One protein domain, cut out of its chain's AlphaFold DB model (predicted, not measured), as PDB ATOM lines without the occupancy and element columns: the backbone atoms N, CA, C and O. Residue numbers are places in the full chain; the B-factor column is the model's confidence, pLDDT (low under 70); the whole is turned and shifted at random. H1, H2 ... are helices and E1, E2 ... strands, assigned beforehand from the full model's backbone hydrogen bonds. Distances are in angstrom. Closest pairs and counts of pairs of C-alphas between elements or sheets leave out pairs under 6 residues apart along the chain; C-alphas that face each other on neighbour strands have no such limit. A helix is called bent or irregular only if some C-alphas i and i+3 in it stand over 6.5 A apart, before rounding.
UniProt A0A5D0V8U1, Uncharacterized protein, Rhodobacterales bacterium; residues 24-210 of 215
ATOM      1  N   PRO A  24     154.001 120.533 183.665       84.38
ATOM      2  CA  PRO A  24     154.589 120.833 184.972       84.38
ATOM      3  C   PRO A  24     154.368 122.289 185.407       84.38
ATOM      4  O   PRO A  24     154.161 122.566 186.584       84.38
ATOM      5  N   ASP A  25     154.353 123.224 184.457       85.12
ATOM      6  CA  ASP A  25     154.183 124.652 184.724       85.12
ATOM      7  C   ASP A  25     152.758 125.009 185.209       85.12
ATOM      8  O   ASP A  25     152.573 126.054 185.837       85.12
ATOM      9  N   THR A  26     151.724 124.194 184.943       87.31
ATOM     10  CA  THR A  26     150.338 124.567 185.298       87.31
ATOM     11  C   THR A  26     150.091 124.654 186.788       87.31
ATOM     12  O   THR A  26     149.315 125.512 187.218       87.31
ATOM     13  N   SER A  27     150.739 123.805 187.584       86.81
ATOM     14  CA  SER A  27     150.591 123.863 189.037       86.81
ATOM     15  C   SER A  27     151.216 125.141 189.568       86.81
ATOM     16  O   SER A  27     150.574 125.868 190.326       86.81
ATOM     17  N   PHE A  28     152.406 125.500 189.087       85.19
ATOM     18  CA  PHE A  28     153.052 126.766 189.427       85.19
ATOM     19  C   PHE A  28     152.195 127.968 189.046       85.19
ATOM     20  O   PHE A  28     152.006 128.855 189.875       85.19
ATOM     21  N   LEU A  29     151.625 127.988 187.840       89.69
ATOM     22  CA  LEU A  29     150.744 129.073 187.408       89.69
ATOM     23  C   LEU A  29     149.497 129.190 188.287       89.69
ATOM     24  O   LEU A  29     149.134 130.299 188.672       89.69
ATOM     25  N   LEU A  30     148.872 128.067 188.658       90.94
ATOM     26  CA  LEU A  30     147.717 128.077 189.557       90.94
ATOM     27  C   LEU A  30     148.084 128.637 190.942       90.94
ATOM     28  O   LEU A  30     147.323 129.419 191.509       90.94
ATOM     29  N   HIS A  31     149.249 128.263 191.474       88.31
ATOM     30  CA  HIS A  31     149.740 128.745 192.767       88.31
ATOM     31  C   HIS A  31     150.265 130.189 192.729       88.31
ATOM     32  O   HIS A  31     150.265 130.861 193.757       88.31
ATOM     33  N   ALA A  32     150.691 130.673 191.562       89.38
ATOM     34  CA  ALA A  32     151.193 132.030 191.354       89.38
ATOM     35  C   ALA A  32     150.090 133.052 191.022       89.38
ATOM     36  O   ALA A  32     150.389 134.240 190.853       89.38
ATOM     37  N   LEU A  33     148.827 132.619 190.917       91.25
ATOM     38  CA  LEU A  33     147.691 133.525 190.769       91.25
ATOM     39  C   LEU A  33     147.662 134.549 191.909       91.25
ATOM     40  O   LEU A  33     147.955 134.239 193.065       91.25
ATOM     41  N   SER A  34     147.254 135.779 191.591       90.88
ATOM     42  CA  SER A  34     146.951 136.754 192.636       90.88
ATOM     43  C   SER A  34     145.755 136.279 193.471       90.88
ATOM     44  O   SER A  34     144.917 135.521 192.986       90.88
ATOM     45  N   GLU A  35     145.631 136.755 194.715       90.12
ATOM     46  CA  GLU A  35     144.491 136.405 195.581       90.12
ATOM     47  C   GLU A  35     143.143 136.713 194.906       90.12
ATOM     48  O   GLU A  35     142.196 135.933 195.020       90.12
ATOM     49  N   GLY A  36     143.079 137.810 194.140       90.62
ATOM     50  CA  GLY A  36     141.907 138.182 193.352       90.62
ATOM     51  C   GLY A  36     141.612 137.194 192.224       90.62
ATOM     52  O   GLY A  36     140.486 136.714 192.126       90.62
ATOM     53  N   ASP A  37     142.616 136.839 191.416       91.50
ATOM     54  CA  ASP A  37     142.447 135.895 190.298       91.50
ATOM     55  C   ASP A  37     142.092 134.486 190.793       91.50
ATOM     56  O   ASP A  37     141.212 133.824 190.240       91.50
ATOM     57  N   ALA A  38     142.742 134.032 191.868       91.56
ATOM     58  CA  ALA A  38     142.457 132.749 192.495       91.56
ATOM     59  C   ALA A  38     141.031 132.716 193.063       91.56
ATOM     60  O   ALA A  38     140.295 131.752 192.840       91.56
ATOM     61  N   SER A  39     140.611 133.783 193.751       91.06
ATOM     62  CA  SER A  39     139.252 133.900 194.289       91.06
ATOM     63  C   SER A  39     138.204 133.935 193.181       91.06
ATOM     64  O   SER A  39     137.184 133.257 193.295       91.06
ATOM     65  N   ALA A  40     138.460 134.666 192.091       91.44
ATOM     66  CA  ALA A  40     137.575 134.722 190.932       91.44
ATOM     67  C   ALA A  40     137.432 133.347 190.261       91.44
ATOM     68  O   ALA A  40     136.312 132.908 189.997       91.44
ATOM     69  N   LEU A  41     138.542 132.628 190.061       93.44
ATOM     70  CA  LEU A  41     138.526 131.271 189.514       93.44
ATOM     71  C   LEU A  41     137.718 130.315 190.402       93.44
ATOM     72  O   LEU A  41     136.847 129.603 189.907       93.44
ATOM     73  N   MET A  42     137.954 130.322 191.716       93.44
ATOM     74  CA  MET A  42     137.213 129.463 192.646       93.44
ATOM     75  C   MET A  42     135.726 129.827 192.721       93.44
ATOM     76  O   MET A  42     134.884 128.934 192.793       93.44
ATOM     77  N   ALA A  43     135.384 131.119 192.682       91.62
ATOM     78  CA  ALA A  43     133.996 131.568 192.636       91.62
ATOM     79  C   ALA A  43     133.292 131.067 191.368       91.62
ATOM     80  O   ALA A  43     132.184 130.542 191.458       91.62
ATOM     81  N   ALA A  44     133.958 131.142 190.213       92.75
ATOM     82  CA  ALA A  44     133.432 130.618 188.959       92.75
ATOM     83  C   ALA A  44     133.191 129.105 189.020       92.75
ATOM     84  O   ALA A  44     132.131 128.643 188.605       92.75
ATOM     85  N   ILE A  45     134.129 128.341 189.592       93.62
ATOM     86  CA  ILE A  45     133.983 126.889 189.789       93.62
ATOM     87  C   ILE A  45     132.782 126.578 190.690       93.62
ATOM     88  O   ILE A  45     131.971 125.714 190.367       93.62
ATOM     89  N   ASN A  46     132.622 127.314 191.791       91.31
ATOM     90  CA  ASN A  46     131.502 127.133 192.718       91.31
ATOM     91  C   ASN A  46     130.143 127.536 192.121       91.31
ATOM     92  O   ASN A  46     129.106 127.138 192.647       91.31
ATOM     93  N   MET A  47     130.140 128.325 191.046       90.56
ATOM     94  CA  MET A  47     128.939 128.761 190.334       90.56
ATOM     95  C   MET A  47     128.595 127.884 189.124       90.56
ATOM     96  O   MET A  47     127.595 128.147 188.451       90.56
ATOM     97  N   ILE A  48     129.363 126.822 188.854       90.56
ATOM     98  CA  ILE A  48     129.025 125.840 187.818       90.56
ATOM     99  C   ILE A  48     127.665 125.207 188.149       90.56
ATOM    100  O   ILE A  48     127.457 124.673 189.236       90.56
ATOM    101  N   GLY A  49     126.733 125.277 187.196       82.31
ATOM    102  CA  GLY A  49     125.346 124.830 187.369       82.31
ATOM    103  C   GLY A  49     124.378 125.919 187.847       82.31
ATOM    104  O   GLY A  49     123.190 125.640 187.985       82.31
ATOM    105  N   SER A  50     124.859 127.145 188.077       86.44
ATOM    106  CA  SER A  50     124.001 128.327 188.210       86.44
ATOM    107  C   SER A  50     123.661 128.932 186.842       86.44
ATOM    108  O   SER A  50     124.360 128.689 185.860       86.44
ATOM    109  N   ASP A  51     122.623 129.770 186.790       79.81
ATOM    110  CA  ASP A  51     122.219 130.499 185.574       79.81
ATOM    111  C   ASP A  51     123.195 131.632 185.186       79.81
ATOM    112  O   ASP A  51     122.972 132.339 184.203       79.81
ATOM    113  N   GLN A  52     124.255 131.859 185.968       79.44
ATOM    114  CA  GLN A  52     125.225 132.925 185.732       79.44
ATOM    115  C   GLN A  52     126.473 132.375 185.038       79.44
ATOM    116  O   GLN A  52     127.198 131.553 185.598       79.44
ATOM    117  N   GLU A  53     126.765 132.884 183.841       80.12
ATOM    118  CA  GLU A  53     128.043 132.633 183.175       80.12
ATOM    119  C   GLU A  53     129.086 133.657 183.631       80.12
ATOM    120  O   GLU A  53     128.871 134.869 183.553       80.12
ATOM    121  N   MET A  54     130.228 133.168 184.119       84.56
ATOM    122  CA  MET A  54     131.377 134.017 184.418       84.56
ATOM    123  C   MET A  54     132.262 134.171 183.187       84.56
ATOM    124  O   MET A  54     132.623 133.185 182.541       84.56
ATOM    125  N   VAL A  55     132.665 135.412 182.929       88.88
ATOM    126  CA  VAL A  55     133.662 135.753 181.916       88.88
ATOM    127  C   VAL A  55     134.915 136.265 182.616       88.88
ATOM    128  O   VAL A  55     134.852 137.129 183.492       88.88
ATOM    129  N   PHE A  56     136.059 135.718 182.228       90.69
ATOM    130  CA  PHE A  56     137.373 136.046 182.754       90.69
ATOM    131  C   PHE A  56     138.061 137.052 181.840       90.69
ATOM    132  O   PHE A  56     138.291 136.760 180.669       90.69
ATOM    133  N   ALA A  57     138.431 138.209 182.387       89.38
ATOM    134  CA  ALA A  57     139.265 139.196 181.714       89.38
ATOM    135  C   ALA A  57     140.705 139.071 182.216       89.38
ATOM    136  O   ALA A  57     140.952 139.181 183.415       89.38
ATOM    137  N   SER A  58     141.663 138.863 181.315       89.00
ATOM    138  CA  SER A  58     143.082 138.753 181.681       89.00
ATOM    139  C   SER A  58     143.972 139.477 180.679       89.00
ATOM    140  O   SER A  58     143.669 139.504 179.487       89.00
ATOM    141  N   GLY A  59     145.063 140.073 181.160       86.00
ATOM    142  CA  GLY A  59     146.110 140.590 180.279       86.00
ATOM    143  C   GLY A  59     146.931 139.438 179.702       86.00
ATOM    144  O   GLY A  59     147.158 138.447 180.386       86.00
ATOM    145  N   GLN A  60     147.407 139.564 178.463       78.56
ATOM    146  CA  GLN A  60     148.126 138.469 177.788       78.56
ATOM    147  C   GLN A  60     149.413 138.043 178.515       78.56
ATOM    148  O   GLN A  60     149.739 136.866 178.533       78.56
ATOM    149  N   ASN A  61     150.093 138.985 179.173       81.06
ATOM    150  CA  ASN A  61     151.372 138.749 179.852       81.06
ATOM    151  C   ASN A  61     151.227 138.586 181.378       81.06
ATOM    152  O   ASN A  61     152.167 138.862 182.123       81.06
ATOM    153  N   THR A  62     150.040 138.219 181.874       86.69
ATOM    154  CA  THR A  62     149.826 137.930 183.301       86.69
ATOM    155  C   THR A  62     149.837 136.426 183.561       86.69
ATOM    156  O   THR A  62     149.544 135.630 182.675       86.69
ATOM    157  N   VAL A  63     150.099 136.027 184.810       89.25
ATOM    158  CA  VAL A  63     149.993 134.620 185.243       89.25
ATOM    159  C   VAL A  63     148.604 134.045 184.938       89.25
ATOM    160  O   VAL A  63     148.488 132.919 184.463       89.25
ATOM    161  N   SER A  64     147.548 134.833 185.163       90.81
ATOM    162  CA  SER A  64     146.176 134.456 184.810       90.81
ATOM    163  C   SER A  64     145.977 134.314 183.300       90.81
ATOM    164  O   SER A  64     145.346 133.353 182.874       90.81
ATOM    165  N   GLY A  65     146.550 135.209 182.488       89.56
ATOM    166  CA  GLY A  65     146.496 135.126 181.028       89.56
ATOM    167  C   GLY A  65     147.130 133.846 180.489       89.56
ATOM    168  O   GLY A  65     146.496 133.143 179.703       89.56
ATOM    169  N   GLU A  66     148.324 133.509 180.978       88.88
ATOM    170  CA  GLU A  66     149.034 132.278 180.619       88.88
ATOM    171  C   GLU A  66     148.262 131.025 181.063       88.88
ATOM    172  O   GLU A  66     148.037 130.106 180.272       88.88
ATOM    173  N   LEU A  67     147.790 130.986 182.317       91.75
ATOM    174  CA  LEU A  67     146.995 129.862 182.817       91.75
ATOM    175  C   LEU A  67     145.729 129.664 181.979       91.75
ATOM    176  O   LEU A  67     145.400 128.536 181.614       91.75
ATOM    177  N   TYR A  68     145.009 130.739 181.666       92.25
ATOM    178  CA  TYR A  68     143.765 130.641 180.909       92.25
ATOM    179  C   TYR A  68     143.996 130.265 179.444       92.25
ATOM    180  O   TYR A  68     143.181 129.531 178.888       92.25
ATOM    181  N   ALA A  69     145.111 130.678 178.834       88.88
ATOM    182  CA  ALA A  69     145.514 130.193 177.515       88.88
ATOM    183  C   ALA A  69     145.773 128.673 177.527       88.88
ATOM    184  O   ALA A  69     145.322 127.942 176.648       88.88
ATOM    185  N   ARG A  70     146.412 128.153 178.575       89.75
ATOM    186  CA  ARG A  70     146.617 126.704 178.746       89.75
ATOM    187  C   ARG A  70     145.314 125.944 178.986       89.75
ATOM    188  O   ARG A  70     145.110 124.877 178.414       89.75
ATOM    189  N   LEU A  71     144.401 126.501 179.781       92.25
ATOM    190  CA  LEU A  71     143.059 125.935 179.959       92.25
ATOM    191  C   LEU A  71     142.267 125.928 178.645       92.25
ATOM    192  O   LEU A  71     141.537 124.979 178.372       92.25
ATOM    193  N   GLU A  72     142.432 126.942 177.803       90.88
ATOM    194  CA  GLU A  72     141.888 126.953 176.444       90.88
ATOM    195  C   GLU A  72     142.485 125.823 175.585       90.88
ATOM    196  O   GLU A  72     141.752 125.125 174.885       90.88
ATOM    197  N   HIS A  73     143.784 125.534 175.711       87.06
ATOM    198  CA  HIS A  73     144.418 124.396 175.035       87.06
ATOM    199  C   HIS A  73     143.981 123.018 175.549       87.06
ATOM    200  O   HIS A  73     144.045 122.054 174.786       87.06
ATOM    201  N   LEU A  74     143.465 122.921 176.777       90.19
ATOM    202  CA  LEU A  74     142.768 121.729 177.286       90.19
ATOM    203  C   LEU A  74     141.306 121.652 176.827       90.19
ATOM    204  O   LEU A  74     140.607 120.691 177.138       90.19
ATOM    205  N   GLY A  75     140.813 122.675 176.127       91.75
ATOM    206  CA  GLY A  75     139.409 122.808 175.755       91.75
ATOM    207  C   GLY A  75     138.501 123.218 176.915       91.75
ATOM    208  O   GLY A  75     137.286 123.081 176.799       91.75
ATOM    209  N   TYR A  76     139.053 123.693 178.036       94.38
ATOM    210  CA  TYR A  76     138.284 124.075 179.225       94.38
ATOM    211  C   TYR A  76     137.741 125.493 179.125       94.38
ATOM    212  O   TYR A  76     136.694 125.802 179.690       94.38
ATOM    213  N   MET A  77     138.464 126.359 178.426       93.69
ATOM    214  CA  MET A  77     138.052 127.727 178.161       93.69
ATOM    215  C   MET A  77     137.967 127.985 176.659       93.69
ATOM    216  O   MET A  77     138.589 127.286 175.864       93.69
ATOM    217  N   ALA A  78     137.188 128.988 176.282       91.62
ATOM    218  CA  ALA A  78     137.149 129.528 174.933       91.62
ATOM    219  C   ALA A  78     137.194 131.054 174.996       91.62
ATOM    220  O   ALA A  78     136.679 131.645 175.951       91.62
ATOM    221  N   MET A  79     137.821 131.675 173.995       89.69
ATOM    222  CA  MET A  79     137.797 133.125 173.828       89.69
ATOM    223  C   MET A  79     136.385 133.629 173.512       89.69
ATOM    224  O   MET A  79     135.647 133.001 172.757       89.69
ATOM    225  N   GLU A  80     136.049 134.793 174.062       85.44
ATOM    226  CA  GLU A  80     134.838 135.552 173.743       85.44
ATOM    227  C   GLU A  80     135.171 136.637 172.709       85.44
ATOM    228  O   GLU A  80     135.834 137.623 173.038       85.44
ATOM    229  N   GLU A  81     134.740 136.450 171.457       67.12
ATOM    230  CA  GLU A  81     135.123 137.312 170.323       67.12
ATOM    231  C   GLU A  81     134.456 138.707 170.351       67.12
ATOM    232  O   GLU A  81     135.055 139.671 169.878       67.12
ATOM    233  N   ASP A  82     133.285 138.857 170.986       63.91
ATOM    234  CA  ASP A  82     132.459 140.082 170.912       63.91
ATOM    235  C   ASP A  82     132.466 140.951 172.190       63.91
ATOM    236  O   ASP A  82     131.674 141.884 172.331       63.91
ATOM    237  N   ALA A  83     133.331 140.657 173.166       60.88
ATOM    238  CA  ALA A  83     133.149 141.167 174.531       60.88
ATOM    239  C   ALA A  83     133.894 142.474 174.874       60.88
ATOM    240  O   ALA A  83     133.678 143.016 175.961       60.88
ATOM    241  N   LEU A  84     134.782 142.980 174.008       68.56
ATOM    242  CA  LEU A  84     135.688 144.078 174.371       68.56
ATOM    243  C   LEU A  84     135.470 145.366 173.562       68.56
ATOM    244  O   LEU A  84     135.515 145.329 172.329       68.56
ATOM    245  N   PRO A  85     135.323 146.519 174.247       73.06
ATOM    246  CA  PRO A  85     135.463 147.841 173.642       73.06
ATOM    247  C   PRO A  85     136.783 148.000 172.863       73.06
ATOM    248  O   PRO A  85     137.815 147.461 173.267       73.06
ATOM    249  N   GLU A  86     136.762 148.751 171.753       73.69
ATOM    250  CA  GLU A  86     137.916 148.926 170.845       73.69
ATOM    251  C   GLU A  86     139.187 149.449 171.541       73.69
ATOM    252  O   GLU A  86     140.296 149.135 171.123       73.69
ATOM    253  N   ASP A  87     139.051 150.218 172.622       73.25
ATOM    254  CA  ASP A  87     140.159 150.812 173.381       73.25
ATOM    255  C   ASP A  87     140.910 149.817 174.280       73.25
ATOM    256  O   ASP A  87     142.031 150.097 174.708       73.25
ATOM    257  N   VAL A  88     140.325 148.646 174.541       70.56
ATOM    258  CA  VAL A  88     140.957 147.549 175.295       70.56
ATOM    259  C   VAL A  88     141.200 146.301 174.442       70.56
ATOM    260  O   VAL A  88     141.786 145.325 174.926       70.56
ATOM    261  N   GLN A  89     140.815 146.336 173.161       67.38
ATOM    262  CA  GLN A  89     141.160 145.301 172.190       67.38
ATOM    263  C   GLN A  89     142.685 145.191 172.054       67.38
ATOM    264  O   GLN A  89     143.394 146.170 171.833       67.38
ATOM    265  N   GLY A  90     143.205 143.975 172.230       70.00
ATOM    266  CA  GLY A  90     144.644 143.689 172.211       70.00
ATOM    267  C   GLY A  90     145.360 143.854 173.558       70.00
ATOM    268  O   GLY A  90     146.501 143.415 173.675       70.00
ATOM    269  N   LEU A  91     144.710 144.417 174.585       79.31
ATOM    270  CA  LEU A  91     145.253 144.480 175.952       79.31
ATOM    271  C   LEU A  91     144.712 143.360 176.840       79.31
ATOM    272  O   LEU A  91     145.446 142.805 177.661       79.31
ATOM    273  N   LEU A  92     143.431 143.039 176.675       85.44
ATOM    274  CA  LEU A  92     142.744 142.004 177.431       85.44
ATOM    275  C   LEU A  92     142.279 140.885 176.505       85.44
ATOM    276  O   LEU A  92     141.952 141.108 175.340       85.44
ATOM    277  N   VAL A  93     142.224 139.679 177.057       87.00
ATOM    278  CA  VAL A  93     141.574 138.525 176.444       87.00
ATOM    279  C   VAL A  93     140.458 138.076 177.368       87.00
ATOM    280  O   VAL A  93     140.690 137.818 178.557       87.00
ATOM    281  N   MET A  94     139.255 138.010 176.803       89.94
ATOM    282  CA  MET A  94     138.057 137.534 177.479       89.94
ATOM    283  C   MET A  94     137.897 136.046 177.211       89.94
ATOM    284  O   MET A  94     137.984 135.615 176.063       89.94
ATOM    285  N   ARG A  95     137.677 135.263 178.265       92.25
ATOM    286  CA  ARG A  95     137.443 133.820 178.166       92.25
ATOM    287  C   ARG A  95     136.264 133.399 179.021       92.25
ATOM    288  O   ARG A  95     136.024 133.990 180.069       92.25
ATOM    289  N   ARG A  96     135.579 132.333 178.628       92.69
ATOM    290  CA  ARG A  96     134.579 131.646 179.461       92.69
ATOM    291  C   ARG A  96     134.857 130.155 179.512       92.69
ATOM    292  O   ARG A  96     135.560 129.628 178.650       92.69
ATOM    293  N   PHE A  97     134.297 129.468 180.505       93.75
ATOM    294  CA  PHE A  97     134.334 128.009 180.518       93.75
ATOM    295  C   PHE A  97     133.461 127.425 179.407       93.75
ATOM    296  O   PHE A  97     132.308 127.822 179.249       93.75
ATOM    297  N   THR A  98     133.994 126.434 178.699       93.44
ATOM    298  CA  THR A  98     133.211 125.546 177.831       93.44
ATOM    299  C   THR A  98     132.410 124.558 178.681       93.44
ATOM    300  O   THR A  98     132.713 124.364 179.862       93.44
ATOM    301  N   ASP A  99     131.448 123.850 178.093       92.31
ATOM    302  CA  ASP A  99     130.775 122.738 178.779       92.31
ATOM    303  C   ASP A  99     131.749 121.652 179.273       92.31
ATOM    304  O   ASP A  99     131.587 121.101 180.366       92.31
ATOM    305  N   TYR A 100     132.815 121.386 178.513       92.94
ATOM    306  CA  TYR A 100     133.868 120.461 178.933       92.94
ATOM    307  C   TYR A 100     134.655 120.987 180.133       92.94
ATOM    308  O   TYR A 100     134.880 120.260 181.101       92.94
ATOM    309  N   GLY A 101     135.015 122.271 180.105       93.88
ATOM    310  CA  GLY A 101     135.670 122.946 181.218       93.88
ATOM    311  C   GLY A 101     134.813 122.936 182.470       93.88
ATOM    312  O   GLY A 101     135.294 122.530 183.522       93.88
ATOM    313  N   LYS A 102     133.522 123.269 182.363       93.81
ATOM    314  CA  LYS A 102     132.563 123.203 183.479       93.81
ATOM    315  C   LYS A 102     132.531 121.803 184.114       93.81
ATOM    316  O   LYS A 102     132.421 121.675 185.328       93.81
ATOM    317  N   LYS A 103     132.679 120.743 183.317       92.38
ATOM    318  CA  LYS A 103     132.700 119.365 183.823       92.38
ATOM    319  C   LYS A 103     134.008 118.984 184.530       92.38
ATOM    320  O   LYS A 103     133.969 118.162 185.443       92.38
ATOM    321  N   HIS A 104     135.147 119.539 184.116       93.56
ATOM    322  CA  HIS A 104     136.471 118.997 184.460       93.56
ATOM    323  C   HIS A 104     137.438 119.975 185.141       93.56
ATOM    324  O   HIS A 104     138.484 119.560 185.646       93.56
ATOM    325  N   VAL A 105     137.108 121.265 185.215       93.69
ATOM    326  CA  VAL A 105     137.981 122.280 185.822       93.69
ATOM    327  C   VAL A 105     138.183 122.058 187.322       93.69
ATOM    328  O   VAL A 105     139.273 122.306 187.834       93.69
ATOM    329  N   SER A 106     137.172 121.538 188.027       92.94
ATOM    330  CA  SER A 106     137.302 121.203 189.449       92.94
ATOM    331  C   SER A 106     138.397 120.151 189.652       92.94
ATOM    332  O   SER A 106     139.349 120.404 190.393       92.94
ATOM    333  N   ASP A 107     138.335 119.047 188.894       92.00
ATOM    334  CA  ASP A 107     139.345 117.979 188.903       92.00
ATOM    335  C   ASP A 107     140.742 118.543 188.627       92.00
ATOM    336  O   ASP A 107     141.691 118.232 189.342       92.00
ATOM    337  N   PHE A 108     140.864 119.430 187.633       93.12
ATOM    338  CA  PHE A 108     142.130 120.088 187.313       93.12
ATOM    339  C   PHE A 108     142.671 120.900 188.484       93.12
ATOM    340  O   PHE A 108     143.827 120.723 188.860       93.12
ATOM    341  N   THR A 109     141.858 121.766 189.096       92.38
ATOM    342  CA  THR A 109     142.338 122.606 190.205       92.38
ATOM    343  C   THR A 109     142.729 121.797 191.435       92.38
ATOM    344  O   THR A 109     143.670 122.174 192.133       92.38
ATOM    345  N   ILE A 110     142.038 120.686 191.700       91.56
ATOM    346  CA  ILE A 110     142.404 119.745 192.761       91.56
ATOM    347  C   ILE A 110     143.740 119.084 192.418       91.56
ATOM    348  O   ILE A 110     144.647 119.080 193.250       91.56
ATOM    349  N   ALA A 111     143.887 118.597 191.184       90.88
ATOM    350  CA  ALA A 111     145.095 117.919 190.747       90.88
ATOM    351  C   ALA A 111     146.330 118.823 190.822       90.88
ATOM    352  O   ALA A 111     147.346 118.414 191.372       90.88
ATOM    353  N   GLN A 112     146.225 120.075 190.366       90.25
ATOM    354  CA  GLN A 112     147.320 121.046 190.430       90.25
ATOM    355  C   GLN A 112     147.776 121.335 191.864       90.25
ATOM    356  O   GLN A 112     148.975 121.397 192.128       90.25
ATOM    357  N   LYS A 113     146.826 121.479 192.801       88.75
ATOM    358  CA  LYS A 113     147.136 121.711 194.221       88.75
ATOM    359  C   LYS A 113     147.868 120.518 194.831       88.75
ATOM    360  O   LYS A 113     148.895 120.688 195.480       88.75
ATOM    361  N   MET A 114     147.367 119.310 194.579       88.62
ATOM    362  CA  MET A 114     147.973 118.077 195.087       88.62
ATOM    363  C   MET A 114     149.339 117.798 194.453       88.62
ATOM    364  O   MET A 114     150.245 117.327 195.132       88.62
ATOM    365  N   GLN A 115     149.505 118.111 193.169       86.31
ATOM    366  CA  GLN A 115     150.761 117.930 192.447       86.31
ATOM    367  C   GLN A 115     151.887 118.775 193.064       86.31
ATOM    368  O   GLN A 115     152.983 118.258 193.278       86.31
ATOM    369  N   MET A 116     151.616 120.041 193.402       80.44
ATOM    370  CA  MET A 116     152.583 120.918 194.076       80.44
ATOM    371  C   MET A 116     152.995 120.371 195.451       80.44
ATOM    372  O   MET A 116     154.178 120.374 195.794       80.44
ATOM    373  N   GLU A 117     152.026 119.873 196.225       81.50
ATOM    374  CA  GLU A 117     152.268 119.251 197.532       81.50
ATOM    375  C   GLU A 117     153.118 117.975 197.413       81.50
ATOM    376  O   GLU A 117     154.052 117.784 198.190       81.50
ATOM    377  N   GLU A 118     152.827 117.117 196.433       77.81
ATOM    378  CA  GLU A 118     153.530 115.843 196.225       77.81
ATOM    379  C   GLU A 118     154.946 116.008 195.700       77.81
ATOM    380  O   GLU A 118     155.848 115.282 196.116       77.81
ATOM    381  N   CYS A 119     155.150 116.971 194.807       72.88
ATOM    382  CA  CYS A 119     156.463 117.234 194.241       72.88
ATOM    383  C   CYS A 119     157.344 118.054 195.192       72.88
ATOM    384  O   CYS A 119     158.524 118.243 194.920       72.88
ATOM    385  N   GLY A 120     156.795 118.577 196.297       71.94
ATOM    386  CA  GLY A 120     157.531 119.432 197.231       71.94
ATOM    387  C   GLY A 120     158.122 120.682 196.565       71.94
ATOM    388  O   GLY A 120     159.140 121.195 197.023       71.94
ATOM    389  N   GLY A 121     157.517 121.139 195.464       69.50
ATOM    390  CA  GLY A 121     158.041 122.206 194.606       69.50
ATOM    391  C   GLY A 121     159.163 121.799 193.635       69.50
ATOM    392  O   GLY A 121     159.630 122.653 192.886       69.50
ATOM    393  N   ASP A 122     159.592 120.531 193.605       79.06
ATOM    394  CA  ASP A 122     160.569 120.013 192.640       79.06
ATOM    395  C   ASP A 122     159.886 119.470 191.374       79.06
ATOM    396  O   ASP A 122     159.319 118.375 191.342       79.06
ATOM    397  N   ARG A 123     159.984 120.249 190.295       79.00
ATOM    398  CA  ARG A 123     159.372 119.942 188.997       79.00
ATOM    399  C   ARG A 123     160.112 118.881 188.179       79.00
ATOM    400  O   ARG A 123     159.528 118.351 187.238       79.00
ATOM    401  N   SER A 124     161.341 118.516 188.541       83.19
ATOM    402  CA  SER A 124     162.181 117.625 187.722       83.19
ATOM    403  C   SER A 124     161.563 116.236 187.508       83.19
ATOM    404  O   SER A 124     161.690 115.632 186.438       83.19
ATOM    405  N   SER A 125     160.826 115.742 188.506       82.00
ATOM    406  CA  SER A 125     160.082 114.481 188.415       82.00
ATOM    407  C   SER A 125     158.936 114.540 187.394       82.00
ATOM    408  O   SER A 125     158.725 113.581 186.649       82.00
ATOM    409  N   LEU A 126     158.237 115.676 187.316       86.25
ATOM    410  CA  LEU A 126     157.154 115.922 186.367       86.25
ATOM    411  C   LEU A 126     157.662 116.178 184.957       86.25
ATOM    412  O   LEU A 126     157.077 115.648 184.019       86.25
ATOM    413  N   GLU A 127     158.745 116.938 184.804       86.88
ATOM    414  CA  GLU A 127     159.416 117.152 183.515       86.88
ATOM    415  C   GLU A 127     159.832 115.804 182.917       86.88
ATOM    416  O   GLU A 127     159.392 115.438 181.829       86.88
ATOM    417  N   THR A 128     160.555 114.990 183.698       87.19
ATOM    418  CA  THR A 128     160.976 113.636 183.294       87.19
ATOM    419  C   THR A 128     159.781 112.751 182.934       87.19
ATOM    420  O   THR A 128     159.853 111.918 182.028       87.19
ATOM    421  N   PHE A 129     158.674 112.877 183.669       88.62
ATOM    422  CA  PHE A 129     157.449 112.154 183.351       88.62
ATOM    423  C   PHE A 129     156.845 112.619 182.021       88.62
ATOM    424  O   PHE A 129     156.487 111.769 181.209       88.62
ATOM    425  N   CYS A 130     156.750 113.927 181.781       88.56
ATOM    426  CA  CYS A 130     156.174 114.482 180.557       88.56
ATOM    427  C   CYS A 130     156.996 114.098 179.324       88.56
ATOM    428  O   CYS A 130     156.404 113.721 178.315       88.56
ATOM    429  N   GLU A 131     158.329 114.091 179.428       87.75
ATOM    430  CA  GLU A 131     159.224 113.589 178.377       87.75
ATOM    431  C   GLU A 131     158.897 112.133 178.026       87.75
ATOM    432  O   GLU A 131     158.614 111.801 176.876       87.75
ATOM    433  N   LYS A 132     158.846 111.259 179.035       88.50
ATOM    434  CA  LYS A 132     158.562 109.834 178.826       88.50
ATOM    435  C   LYS A 132     157.127 109.561 178.381       88.50
ATOM    436  O   LYS A 132     156.874 108.570 177.703       88.50
ATOM    437  N   PHE A 133     156.170 110.389 178.794       88.81
ATOM    438  CA  PHE A 133     154.790 110.283 178.335       88.81
ATOM    439  C   PHE A 133     154.664 110.730 176.875       88.81
ATOM    440  O   PHE A 133     153.894 110.128 176.133       88.81
ATOM    441  N   ALA A 134     155.438 111.732 176.440       85.56
ATOM    442  CA  ALA A 134     155.477 112.162 175.044       85.56
ATOM    443  C   ALA A 134     155.931 111.033 174.105       85.56
ATOM    444  O   ALA A 134     155.374 110.886 173.018       85.56
ATOM    445  N   ASP A 135     156.849 110.167 174.553       87.19
ATOM    446  CA  ASP A 135     157.264 108.966 173.809       87.19
ATOM    447  C   ASP A 135     156.111 107.968 173.576       87.19
ATOM    448  O   ASP A 135     156.207 107.081 172.725       87.19
ATOM    449  N   LEU A 136     154.997 108.102 174.307       88.62
ATOM    450  CA  LEU A 136     153.804 107.279 174.126       88.62
ATOM    451  C   LEU A 136     152.824 107.827 173.077       88.62
ATOM    452  O   LEU A 136     151.844 107.140 172.784       88.62
ATOM    453  N   ASP A 137     153.077 108.995 172.471       83.94
ATOM    454  CA  ASP A 137     152.137 109.633 171.532       83.94
ATOM    455  C   ASP A 137     151.731 108.701 170.380       83.94
ATOM    456  O   ASP A 137     150.549 108.585 170.048       83.94
ATOM    457  N   ASP A 138     152.675 107.942 169.815       84.62
ATOM    458  CA  ASP A 138     152.382 106.980 168.744       84.62
ATOM    459  C   ASP A 138     151.432 105.858 169.207       84.62
ATOM    460  O   ASP A 138     150.585 105.398 168.433       84.62
ATOM    461  N   HIS A 139     151.504 105.454 170.479       87.75
ATOM    462  CA  HIS A 139     150.570 104.490 171.062       87.75
ATOM    463  C   HIS A 139     149.174 105.088 171.267       87.75
ATOM    464  O   HIS A 139     148.179 104.370 171.140       87.75
ATOM    465  N   HIS A 140     149.072 106.391 171.542       89.06
ATOM    466  CA  HIS A 140     147.788 107.086 171.662       89.06
ATOM    467  C   HIS A 140     147.192 107.470 170.309       89.06
ATOM    468  O   HIS A 140     145.966 107.561 170.180       89.06
ATOM    469  N   ARG A 141     148.016 107.700 169.278       82.62
ATOM    470  CA  ARG A 141     147.585 108.137 167.937       82.62
ATOM    471  C   ARG A 141     146.599 107.169 167.290       82.62
ATOM    472  O   ARG A 141     145.645 107.611 166.656       82.62
ATOM    473  N   GLY A 142     146.788 105.868 167.502       82.81
ATOM    474  CA  GLY A 142     145.909 104.823 166.970       82.81
ATOM    475  C   GLY A 142     144.578 104.640 167.710       82.81
ATOM    476  O   GLY A 142     143.731 103.888 167.235       82.81
ATOM    477  N   LEU A 143     144.380 105.286 168.866       89.38
ATOM    478  CA  LEU A 143     143.185 105.090 169.688       89.38
ATOM    479  C   LEU A 143     142.025 105.987 169.231       89.38
ATOM    480  O   LEU A 143     142.242 107.181 168.995       89.38
ATOM    481  N   PRO A 144     140.787 105.463 169.152       91.31
ATOM    482  CA  PRO A 144     139.620 106.279 168.850       91.31
ATOM    483  C   PRO A 144     139.252 107.184 170.046       91.31
ATOM    484  O   PRO A 144     139.581 106.851 171.193       91.31
ATOM    485  N   PRO A 145     138.569 108.322 169.817       90.75
ATOM    486  CA  PRO A 145     138.191 109.266 170.871       90.75
ATOM    487  C   PRO A 145     137.461 108.640 172.063       90.75
ATOM    488  O   PRO A 145     137.717 109.011 173.202       90.75
ATOM    489  N   GLU A 146     136.594 107.659 171.831       91.50
ATOM    490  CA  GLU A 146     135.840 106.964 172.876       91.50
ATOM    491  C   GLU A 146     136.772 106.201 173.824       91.50
ATOM    492  O   GLU A 146     136.565 106.189 175.037       91.50
ATOM    493  N   THR A 147     137.835 105.603 173.284       91.88
ATOM    494  CA  THR A 147     138.863 104.935 174.087       91.88
ATOM    495  C   THR A 147     139.684 105.942 174.884       91.88
ATOM    496  O   THR A 147     139.984 105.685 176.046       91.88
ATOM    497  N   LEU A 148     140.008 107.101 174.304       91.69
ATOM    498  CA  LEU A 148     140.698 108.177 175.022       91.69
ATOM    499  C   LEU A 148     139.836 108.739 176.163       91.69
ATOM    500  O   LEU A 148     140.340 108.913 177.268       91.69
ATOM    501  N   HIS A 149     138.530 108.929 175.942       92.06
ATOM    502  CA  HIS A 149     137.570 109.285 176.996       92.06
ATOM    503  C   HIS A 149     137.498 108.209 178.086       92.06
ATOM    504  O   HIS A 149     137.473 108.533 179.273       92.06
ATOM    505  N   GLY A 150     137.526 106.930 177.700       92.94
ATOM    506  CA  GLY A 150     137.599 105.803 178.630       92.94
ATOM    507  C   GLY A 150     138.868 105.822 179.486       92.94
ATOM    508  O   GLY A 150     138.783 105.646 180.699       92.94
ATOM    509  N   PHE A 151     140.029 106.104 178.888       93.81
ATOM    510  CA  PHE A 151     141.277 106.281 179.632       93.81
ATOM    511  C   PHE A 151     141.221 107.493 180.556       93.81
ATOM    512  O   PHE A 151     141.541 107.372 181.734       93.81
ATOM    513  N   ARG A 152     140.764 108.641 180.057       94.44
ATOM    514  CA  ARG A 152     140.614 109.868 180.843       94.44
ATOM    515  C   ARG A 152     139.707 109.662 182.058       94.44
ATOM    516  O   ARG A 152     140.015 110.163 183.134       94.44
ATOM    517  N   TYR A 153     138.625 108.894 181.910       94.12
ATOM    518  CA  TYR A 153     137.774 108.472 183.026       94.12
ATOM    519  C   TYR A 153     138.485 107.484 183.953       94.12
ATOM    520  O   TYR A 153     138.509 107.692 185.158       94.12
ATOM    521  N   PHE A 154     139.107 106.429 183.420       95.31
ATOM    522  CA  PHE A 154     139.842 105.453 184.227       95.31
ATOM    523  C   PHE A 154     140.884 106.136 185.118       95.31
ATOM    524  O   PHE A 154     140.873 105.931 186.325       95.31
ATOM    525  N   PHE A 155     141.707 107.018 184.555       95.75
ATOM    526  CA  PHE A 155     142.723 107.744 185.305       95.75
ATOM    527  C   PHE A 155     142.152 108.830 186.226       95.75
ATOM    528  O   PHE A 155     142.871 109.272 187.105       95.75
ATOM    529  N   SER A 156     140.894 109.270 186.106       92.25
ATOM    530  CA  SER A 156     140.398 110.380 186.939       92.25
ATOM    531  C   SER A 156     140.213 110.028 188.420       92.25
ATOM    532  O   SER A 156     139.955 110.919 189.223       92.25
ATOM    533  N   ASP A 157     140.293 108.750 188.795       89.38
ATOM    534  CA  ASP A 157     140.155 108.308 190.182       89.38
ATOM    535  C   ASP A 157     141.036 107.074 190.445       89.38
ATOM    536  O   ASP A 157     140.849 106.049 189.787       89.38
ATOM    537  N   PRO A 158     141.958 107.101 191.426       88.31
ATOM    538  CA  PRO A 158     142.798 105.944 191.754       88.31
ATOM    539  C   PRO A 158     142.002 104.734 192.270       88.31
ATOM    540  O   PRO A 158     142.529 103.627 192.348       88.31
ATOM    541  N   ARG A 159     140.723 104.913 192.630       90.12
ATOM    542  CA  ARG A 159     139.817 103.817 193.004       90.12
ATOM    543  C   ARG A 159     139.276 103.063 191.796       90.12
ATOM    544  O   ARG A 159     138.737 101.970 191.973       90.12
ATOM    545  N   HIS A 160     139.375 103.623 190.590       93.62
ATOM    546  CA  HIS A 160     139.010 102.893 189.387       93.62
ATOM    547  C   HIS A 160     139.914 101.675 189.204       93.62
ATOM    548  O   HIS A 160     141.075 101.646 189.614       93.62
ATOM    549  N   ALA A 161     139.343 100.642 188.597       93.12
ATOM    550  CA  ALA A 161     140.010  99.380 188.356       93.12
ATOM    551  C   ALA A 161     139.520  98.807 187.036       93.12
ATOM    552  O   ALA A 161     138.328  98.884 186.727       93.12
ATOM    553  N   VAL A 162     140.426  98.198 186.285       90.94
ATOM    554  CA  VAL A 162     140.075  97.391 185.118       90.94
ATOM    555  C   VAL A 162     140.662  96.001 185.287       90.94
ATOM    556  O   VAL A 162     141.831  95.845 185.637       90.94
ATOM    557  N   GLU A 163     139.837  94.984 185.067       89.06
ATOM    558  CA  GLU A 163     140.298  93.602 184.998       89.06
ATOM    559  C   GLU A 163     140.829  93.346 183.592       89.06
ATOM    560  O   GLU A 163     140.104  93.512 182.606       89.06
ATOM    561  N   VAL A 164     142.100  92.959 183.488       77.25
ATOM    562  CA  VAL A 164     142.723  92.712 182.188       77.25
ATOM    563  C   VAL A 164     143.435  91.370 182.214       77.25
ATOM    564  O   VAL A 164     144.487  91.215 182.821       77.25
ATOM    565  N   GLN A 165     142.863  90.387 181.514       69.88
ATOM    566  CA  GLN A 165     143.431  89.035 181.445       69.88
ATOM    567  C   GLN A 165     144.749  88.981 180.659       69.88
ATOM    568  O   GLN A 165     145.583  88.127 180.934       69.88
ATOM    569  N   ASN A 166     144.940  89.886 179.692       74.62
ATOM    570  CA  ASN A 166     146.175  90.049 178.924       74.62
ATOM    571  C   ASN A 166     146.426  91.551 178.700       74.62
ATOM    572  O   ASN A 166     145.824  92.121 177.782       74.62
ATOM    573  N   PRO A 167     147.231  92.220 179.546       75.38
ATOM    574  CA  PRO A 167     147.479  93.649 179.410       75.38
ATOM    575  C   PRO A 167     148.092  93.960 178.048       75.38
ATOM    576  O   PRO A 167     148.985  93.269 177.557       75.38
ATOM    577  N   SER A 168     147.574  95.006 177.406       82.75
ATOM    578  CA  SER A 168     148.178  95.520 176.184       82.75
ATOM    579  C   SER A 168     149.569  96.078 176.492       82.75
ATOM    580  O   SER A 168     149.850  96.497 177.616       82.75
ATOM    581  N   ASN A 169     150.419  96.178 175.468       88.62
ATOM    582  CA  ASN A 169     151.734  96.811 175.601       88.62
ATOM    583  C   ASN A 169     151.647  98.227 176.206       88.62
ATOM    584  O   ASN A 169     152.548  98.652 176.916       88.62
ATOM    585  N   LEU A 170     150.543  98.946 175.972       90.31
ATOM    586  CA  LEU A 170     150.330 100.281 176.527       90.31
ATOM    587  C   LEU A 170     150.171 100.265 178.057       90.31
ATOM    588  O   LEU A 170     150.748 101.112 178.727       90.31
ATOM    589  N   TYR A 171     149.456  99.288 178.624       91.62
ATOM    590  CA  TYR A 171     149.348  99.160 180.081       91.62
ATOM    591  C   TYR A 171     150.670  98.750 180.738       91.62
ATOM    592  O   TYR A 171     150.913  99.126 181.884       91.62
ATOM    593  N   GLU A 172     151.527  97.999 180.044       91.25
ATOM    594  CA  GLU A 172     152.874  97.681 180.538       91.25
ATOM    595  C   GLU A 172     153.778  98.916 180.517       91.25
ATOM    596  O   GLU A 172     154.463  99.201 181.498       91.25
ATOM    597  N   LEU A 173     153.723  99.710 179.442       92.94
ATOM    598  CA  LEU A 173     154.425 100.993 179.367       92.94
ATOM    599  C   LEU A 173     153.960 101.940 180.478       92.94
ATOM    600  O   LEU A 173     154.780 102.523 181.180       92.94
ATOM    601  N   TYR A 174     152.652 102.020 180.720       94.44
ATOM    602  CA  TYR A 174     152.094 102.765 181.844       94.44
ATOM    603  C   TYR A 174     152.607 102.273 183.202       94.44
ATOM    604  O   TYR A 174     152.935 103.080 184.072       94.44
ATOM    605  N   ARG A 175     152.739 100.959 183.389       93.31
ATOM    606  CA  ARG A 175     153.304 100.400 184.620       93.31
ATOM    607  C   ARG A 175     154.764 100.814 184.803       93.31
ATOM    608  O   ARG A 175     155.154 101.215 185.893       93.31
ATOM    609  N   ILE A 176     155.561 100.776 183.733       91.94
ATOM    610  CA  ILE A 176     156.970 101.208 183.740       91.94
ATOM    611  C   ILE A 176     157.097 102.700 184.076       91.94
ATOM    612  O   ILE A 176     158.030 103.095 184.775       91.94
ATOM    613  N   LEU A 177     156.149 103.526 183.622       90.94
ATOM    614  CA  LEU A 177     156.078 104.947 183.973       90.94
ATOM    615  C   LEU A 177     155.508 105.213 185.375       90.94
ATOM    616  O   LEU A 177     155.453 106.368 185.789       90.94
ATOM    617  N   GLY A 178     155.081 104.180 186.106       92.19
ATOM    618  CA  GLY A 178     154.509 104.319 187.444       92.19
ATOM    619  C   GLY A 178     153.133 104.991 187.468       92.19
ATOM    620  O   GLY A 178     152.736 105.520 188.505       92.19
ATOM    621  N   ILE A 179     152.400 105.004 186.347       94.00
ATOM    622  CA  ILE A 179     151.058 105.609 186.283       94.00
ATOM    623  C   ILE A 179     149.937 104.607 186.576       94.00
ATOM    624  O   ILE A 179     148.813 105.016 186.868       94.00
ATOM    625  N   VAL A 180     150.235 103.306 186.524       95.81
ATOM    626  CA  VAL A 180     149.336 102.241 186.979       95.81
ATOM    627  C   VAL A 180     150.073 101.206 187.824       95.81
ATOM    628  O   VAL A 180     151.246 100.934 187.575       95.81
ATOM    629  N   ASP A 181     149.349 100.586 188.750       94.75
ATOM    630  CA  ASP A 181     149.790  99.435 189.538       94.75
ATOM    631  C   ASP A 181     148.969  98.195 189.199       94.75
ATOM    632  O   ASP A 181     147.791  98.283 188.837       94.75
ATOM    633  N   TYR A 182     149.607  97.027 189.305       92.62
ATOM    634  CA  TYR A 182     148.980  95.730 189.057       92.62
ATOM    635  C   TYR A 182     148.792  95.018 190.389       92.62
ATOM    636  O   TYR A 182     149.730  94.929 191.181       92.62
ATOM    637  N   THR A 183     147.600  94.483 190.620       87.19
ATOM    638  CA  THR A 183     147.348  93.618 191.770       87.19
ATOM    639  C   THR A 183     147.625  92.160 191.423       87.19
ATOM    640  O   THR A 183     147.518  91.736 190.271       87.19
ATOM    641  N   ASP A 184     147.869  91.352 192.454       81.06
ATOM    642  CA  ASP A 184     148.012  89.895 192.323       81.06
ATOM    643  C   ASP A 184     146.744  89.215 191.768       81.06
ATOM    644  O   ASP A 184     146.791  88.081 191.296       81.06
ATOM    645  N   THR A 185     145.599  89.906 191.812       81.56
ATOM    646  CA  THR A 185     144.309  89.432 191.293       81.56
ATOM    647  C   THR A 185     144.067  89.813 189.828       81.56
ATOM    648  O   THR A 185     142.972  89.573 189.331       81.56
ATOM    649  N   GLY A 186     145.041  90.423 189.141       84.19
ATOM    650  CA  GLY A 186     144.916  90.825 187.733       84.19
ATOM    651  C   GLY A 186     144.129  92.120 187.501       84.19
ATOM    652  O   GLY A 186     143.640  92.352 186.393       84.19
ATOM    653  N   LEU A 187     143.986  92.960 188.533       92.12
ATOM    654  CA  LEU A 187     143.408  94.296 188.394       92.12
ATOM    655  C   LEU A 187     144.507  95.320 188.133       92.12
ATOM    656  O   LEU A 187     145.583  95.259 188.728       92.12
ATOM    657  N   ILE A 188     144.201  96.287 187.274       94.44
ATOM    658  CA  ILE A 188     145.045  97.449 187.021       94.44
ATOM    659  C   ILE A 188     144.352  98.677 187.601       94.44
ATOM    660  O   ILE A 188     143.195  98.954 187.268       94.44
ATOM    661  N   HIS A 189     145.074  99.416 188.438       95.94
ATOM    662  CA  HIS A 189     144.612 100.657 189.059       95.94
ATOM    663  C   HIS A 189     145.496 101.826 188.639       95.94
ATOM    664  O   HIS A 189     146.705 101.634 188.501       95.94
ATOM    665  N   PRO A 190     144.955 103.042 188.483       96.00
ATOM    666  CA  PRO A 190     145.782 104.234 188.417       96.00
ATOM    667  C   PRO A 190     146.543 104.409 189.730       96.00
ATOM    668  O   PRO A 190     145.964 104.303 190.813       96.00
ATOM    669  N   THR A 191     147.829 104.739 189.648       94.00
ATOM    670  CA  THR A 191     148.525 105.260 190.826       94.00
ATOM    671  C   THR A 191     147.997 106.655 191.143       94.00
ATOM    672  O   THR A 191     147.388 107.321 190.300       94.00
ATOM    673  N   ARG A 192     148.263 107.150 192.356       91.44
ATOM    674  CA  ARG A 192     147.952 108.544 192.707       91.44
ATOM    675  C   ARG A 192     148.625 109.524 191.739       91.44
ATOM    676  O   ARG A 192     147.970 110.435 191.243       91.44
ATOM    677  N   PHE A 193     149.884 109.262 191.390       90.50
ATOM    678  CA  PHE A 193     150.618 110.037 190.395       90.50
ATOM    679  C   PHE A 193     149.963 109.963 189.005       90.50
ATOM    680  O   PHE A 193     149.775 110.989 188.357       90.50
ATOM    681  N   GLY A 194     149.548 108.773 188.560       93.06
ATOM    682  CA  GLY A 194     148.806 108.614 187.311       93.06
ATOM    683  C   GLY A 194     147.517 109.435 187.305       93.06
ATOM    684  O   GLY A 194     147.259 110.166 186.352       93.06
ATOM    685  N   ALA A 195     146.752 109.388 188.396       93.00
ATOM    686  CA  ALA A 195     145.476 110.082 188.485       93.00
ATOM    687  C   ALA A 195     145.583 111.612 188.506       93.00
ATOM    688  O   ALA A 195     144.709 112.305 187.988       93.00
ATOM    689  N   LEU A 196     146.673 112.146 189.055       92.06
ATOM    690  CA  LEU A 196     146.908 113.589 189.103       92.06
ATOM    691  C   LEU A 196     147.372 114.185 187.774       92.06
ATOM    692  O   LEU A 196     147.220 115.384 187.572       92.06
ATOM    693  N   ASN A 197     147.941 113.382 186.876       91.69
ATOM    694  CA  ASN A 197     148.625 113.901 185.691       91.69
ATOM    695  C   ASN A 197     147.980 113.441 184.382       91.69
ATOM    696  O   ASN A 197     147.711 114.235 183.483       91.69
ATOM    697  N   VAL A 198     147.705 112.145 184.271       93.19
ATOM    698  CA  VAL A 198     147.357 111.496 183.003       93.19
ATOM    699  C   VAL A 198     146.013 111.953 182.417       93.19
ATOM    700  O   VAL A 198     145.965 112.129 181.198       93.19
ATOM    701  N   PRO A 199     144.932 112.194 183.196       93.69
ATOM    702  CA  PRO A 199     143.661 112.652 182.626       93.69
ATOM    703  C   PRO A 199     143.809 113.920 181.781       93.69
ATOM    704  O   PRO A 199     143.225 114.020 180.708       93.69
ATOM    705  N   PHE A 200     144.651 114.848 182.226       90.62
ATOM    706  CA  PHE A 200     144.823 116.154 181.598       90.62
ATOM    707  C   PHE A 200     145.734 116.099 180.369       90.62
ATOM    708  O   PHE A 200     145.510 116.810 179.391       90.62
ATOM    709  N   LEU A 201     146.705 115.180 180.362       89.62
ATOM    710  CA  LEU A 201     147.456 114.855 179.149       89.62
ATOM    711  C   LEU A 201     146.553 114.205 178.087       89.62
ATOM    712  O   LEU A 201     146.740 114.429 176.892       89.62
ATOM    713  N   PHE A 202     145.520 113.462 178.497       91.19
ATOM    714  CA  PHE A 202     144.481 113.021 177.566       91.19
ATOM    715  C   PHE A 202     143.567 114.152 177.108       91.19
ATOM    716  O   PHE A 202     143.193 114.155 175.938       91.19
ATOM    717  N   ASP A 203     143.233 115.113 177.971       91.31
ATOM    718  CA  ASP A 203     142.444 116.291 177.590       91.31
ATOM    719  C   ASP A 203     143.149 117.094 176.478       91.31
ATOM    720  O   ASP A 203     142.510 117.485 175.502       91.31
ATOM    721  N   LEU A 204     144.481 117.216 176.534       87.12
ATOM    722  CA  LEU A 204     145.321 117.742 175.447       87.12
ATOM    723  C   LEU A 204     145.106 117.005 174.112       87.12
ATOM    724  O   LEU A 204     144.821 117.613 173.074       87.12
ATOM    725  N   ILE A 205     145.221 115.674 174.137       87.75
ATOM    726  CA  ILE A 205     145.066 114.830 172.946       87.75
ATOM    727  C   ILE A 205     143.630 114.926 172.413       87.75
ATOM    728  O   ILE A 205     143.427 115.103 171.210       87.75
ATOM    729  N   LEU A 206     142.631 114.849 173.292       90.00
ATOM    730  CA  LEU A 206     141.212 114.946 172.955       90.00
ATOM    731  C   LEU A 206     140.880 116.302 172.321       90.00
ATOM    732  O   LEU A 206     140.222 116.338 171.279       90.00
ATOM    733  N   HIS A 207     141.373 117.404 172.891       87.94
ATOM    734  CA  HIS A 207     141.164 118.740 172.340       87.94
ATOM    735  C   HIS A 207     141.772 118.870 170.940       87.94
ATOM    736  O   HIS A 207     141.086 119.294 170.010       87.94
ATOM    737  N   SER A 208     143.024 118.432 170.761       84.50
ATOM    738  CA  SER A 208     143.726 118.507 169.469       84.50
ATOM    739  C   SER A 208     143.026 117.733 168.344       84.50
ATOM    740  O   SER A 208     143.161 118.077 167.170       84.50
ATOM    741  N   ARG A 209     142.238 116.709 168.698       85.81
ATOM    742  CA  ARG A 209     141.447 115.892 167.766       85.81
ATOM    743  C   ARG A 209     140.016 116.395 167.570       85.81
ATOM    744  O   ARG A 209     139.243 115.735 166.882       85.81
ATOM    745  N   GLY A 210     139.638 117.518 168.186       84.25
ATOM    746  CA  GLY A 210     138.264 118.028 168.156       84.25
ATOM    747  C   GLY A 210     137.260 117.116 168.871       84.25
ATOM    748  O   GLY A 210     136.066 117.180 168.595       84.25
TER     749      GLY A 210
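This is residues 24 to 210 of the 215 residues of an uncharacterized protein of Rhodobacterales bacterium (UniProt A0A5D0V8U1). An elongated domain has crossed helices in its middle and a small sheet toward each end. H9 packs on H4 and H7 near the centre; toward one end the sheet E1 E3 E2 has H2 and H3 over one face, and toward the other the hairpin E4 E5 has H8 beside E4. The printed part has 187 residues, with nine named helices and five named strands in the order H1 H2 E1 H3 E2 E3 H4 H5 H6 H7 H8 E4 E5 H9. Both sheets are antiparallel and the class is mostly helix. The whole is compact, with a radius of gyration of the C-alphas of 18.0 A and spans of 62 by 35 by 31 A.

Start at H1, residues 24 to 31. It is close to but not clearly touching H2, residues 35 to 46; Leu 30 and Ala 38 have the closest C-alphas, 7.6 A. Next find E1, residues 55 to 59, an edge strand antiparallel to the inner strand E3, residues 92 to 97, with N 56 and O 95 within hydrogen-bond range at 2.8 A. E2, residues 77 to 79, makes a hairpin with E3, with N 78 and O 96 at 2.9 A. H3, residues 63 to 73, is on this sheet at a height of 8.6 A, slantwise to the strands at 54 degrees to E1 on the local plane. H2 is on the same face at 10.9 A, giving two layers, helices on one face of a sheet. E1, H3 and E2 form a split strand-helix-strand unit, two strands that run the same way with E3 between them, its crossover right-handed. H1 touches H3 at a steep tilt of 50 degrees, opposite ways, closest at C-alphas 29 and 67, 6.0 A. H4, residues 99 to 119, touches H1 with residues 109 to 116 alone, C-alphas 27 and 112 being closest at 4.5 A; it only grazes the sheet with residues 99 to 105. H1 and H5, residues 124 to 134, only just touch, with 3 pairs of C-alphas within 8 A, the closest being 24 and 126 at 5.7 A. H6, residues 137 to 141, meets H5 only through their link. H7, residues 145 to 155, touches H9, residues 192 to 208, at a shallow tilt of 20 degrees, opposite ways, closest at C-alphas 152 and 199, 4.5 A. H9 touches H4 with residues 196 to 200 alone; C-alphas 111 and 196 are closest at 5.0 A. H8, residues 169 to 176, comes closest to E4, residues 180 to 182, at C-alphas 174 and 180, 5.9 A. E4 and E5, residues 187 to 190, are a hairpin, with N 181 and O 189 at 2.9 A. Every O i to N i+4 pair is within hydrogen-bond range in H2, H3, H5, H6, H7 and H8, against 3 of 4 in H1, 15 of 17 in H4 and 11 of 13 in H9.

Find C-alpha 24 at (154.589, 120.833, 184.972), where H1 begins. H4 runs 30.5 A from C-alpha 99 at (130.775, 122.738, 178.779); it is irregular, C-alphas 103 and 106 being 7.5 A apart. H9 runs 25.6 A to C-alpha 208 at (143.726, 118.507, 169.469), irregular too, with C-alphas 196 and 199 7.3 A apart. E3 spans 16.6 A and H2 16.2 A.

The C-alphas farthest apart are those of Asp 87 and Asp 184, 64.3 A. The printed part has no cut. The links E2 to E3 and H7 to H8 are long. Confidence is under 70 at residues 81 to 84, 89, 121 and 165.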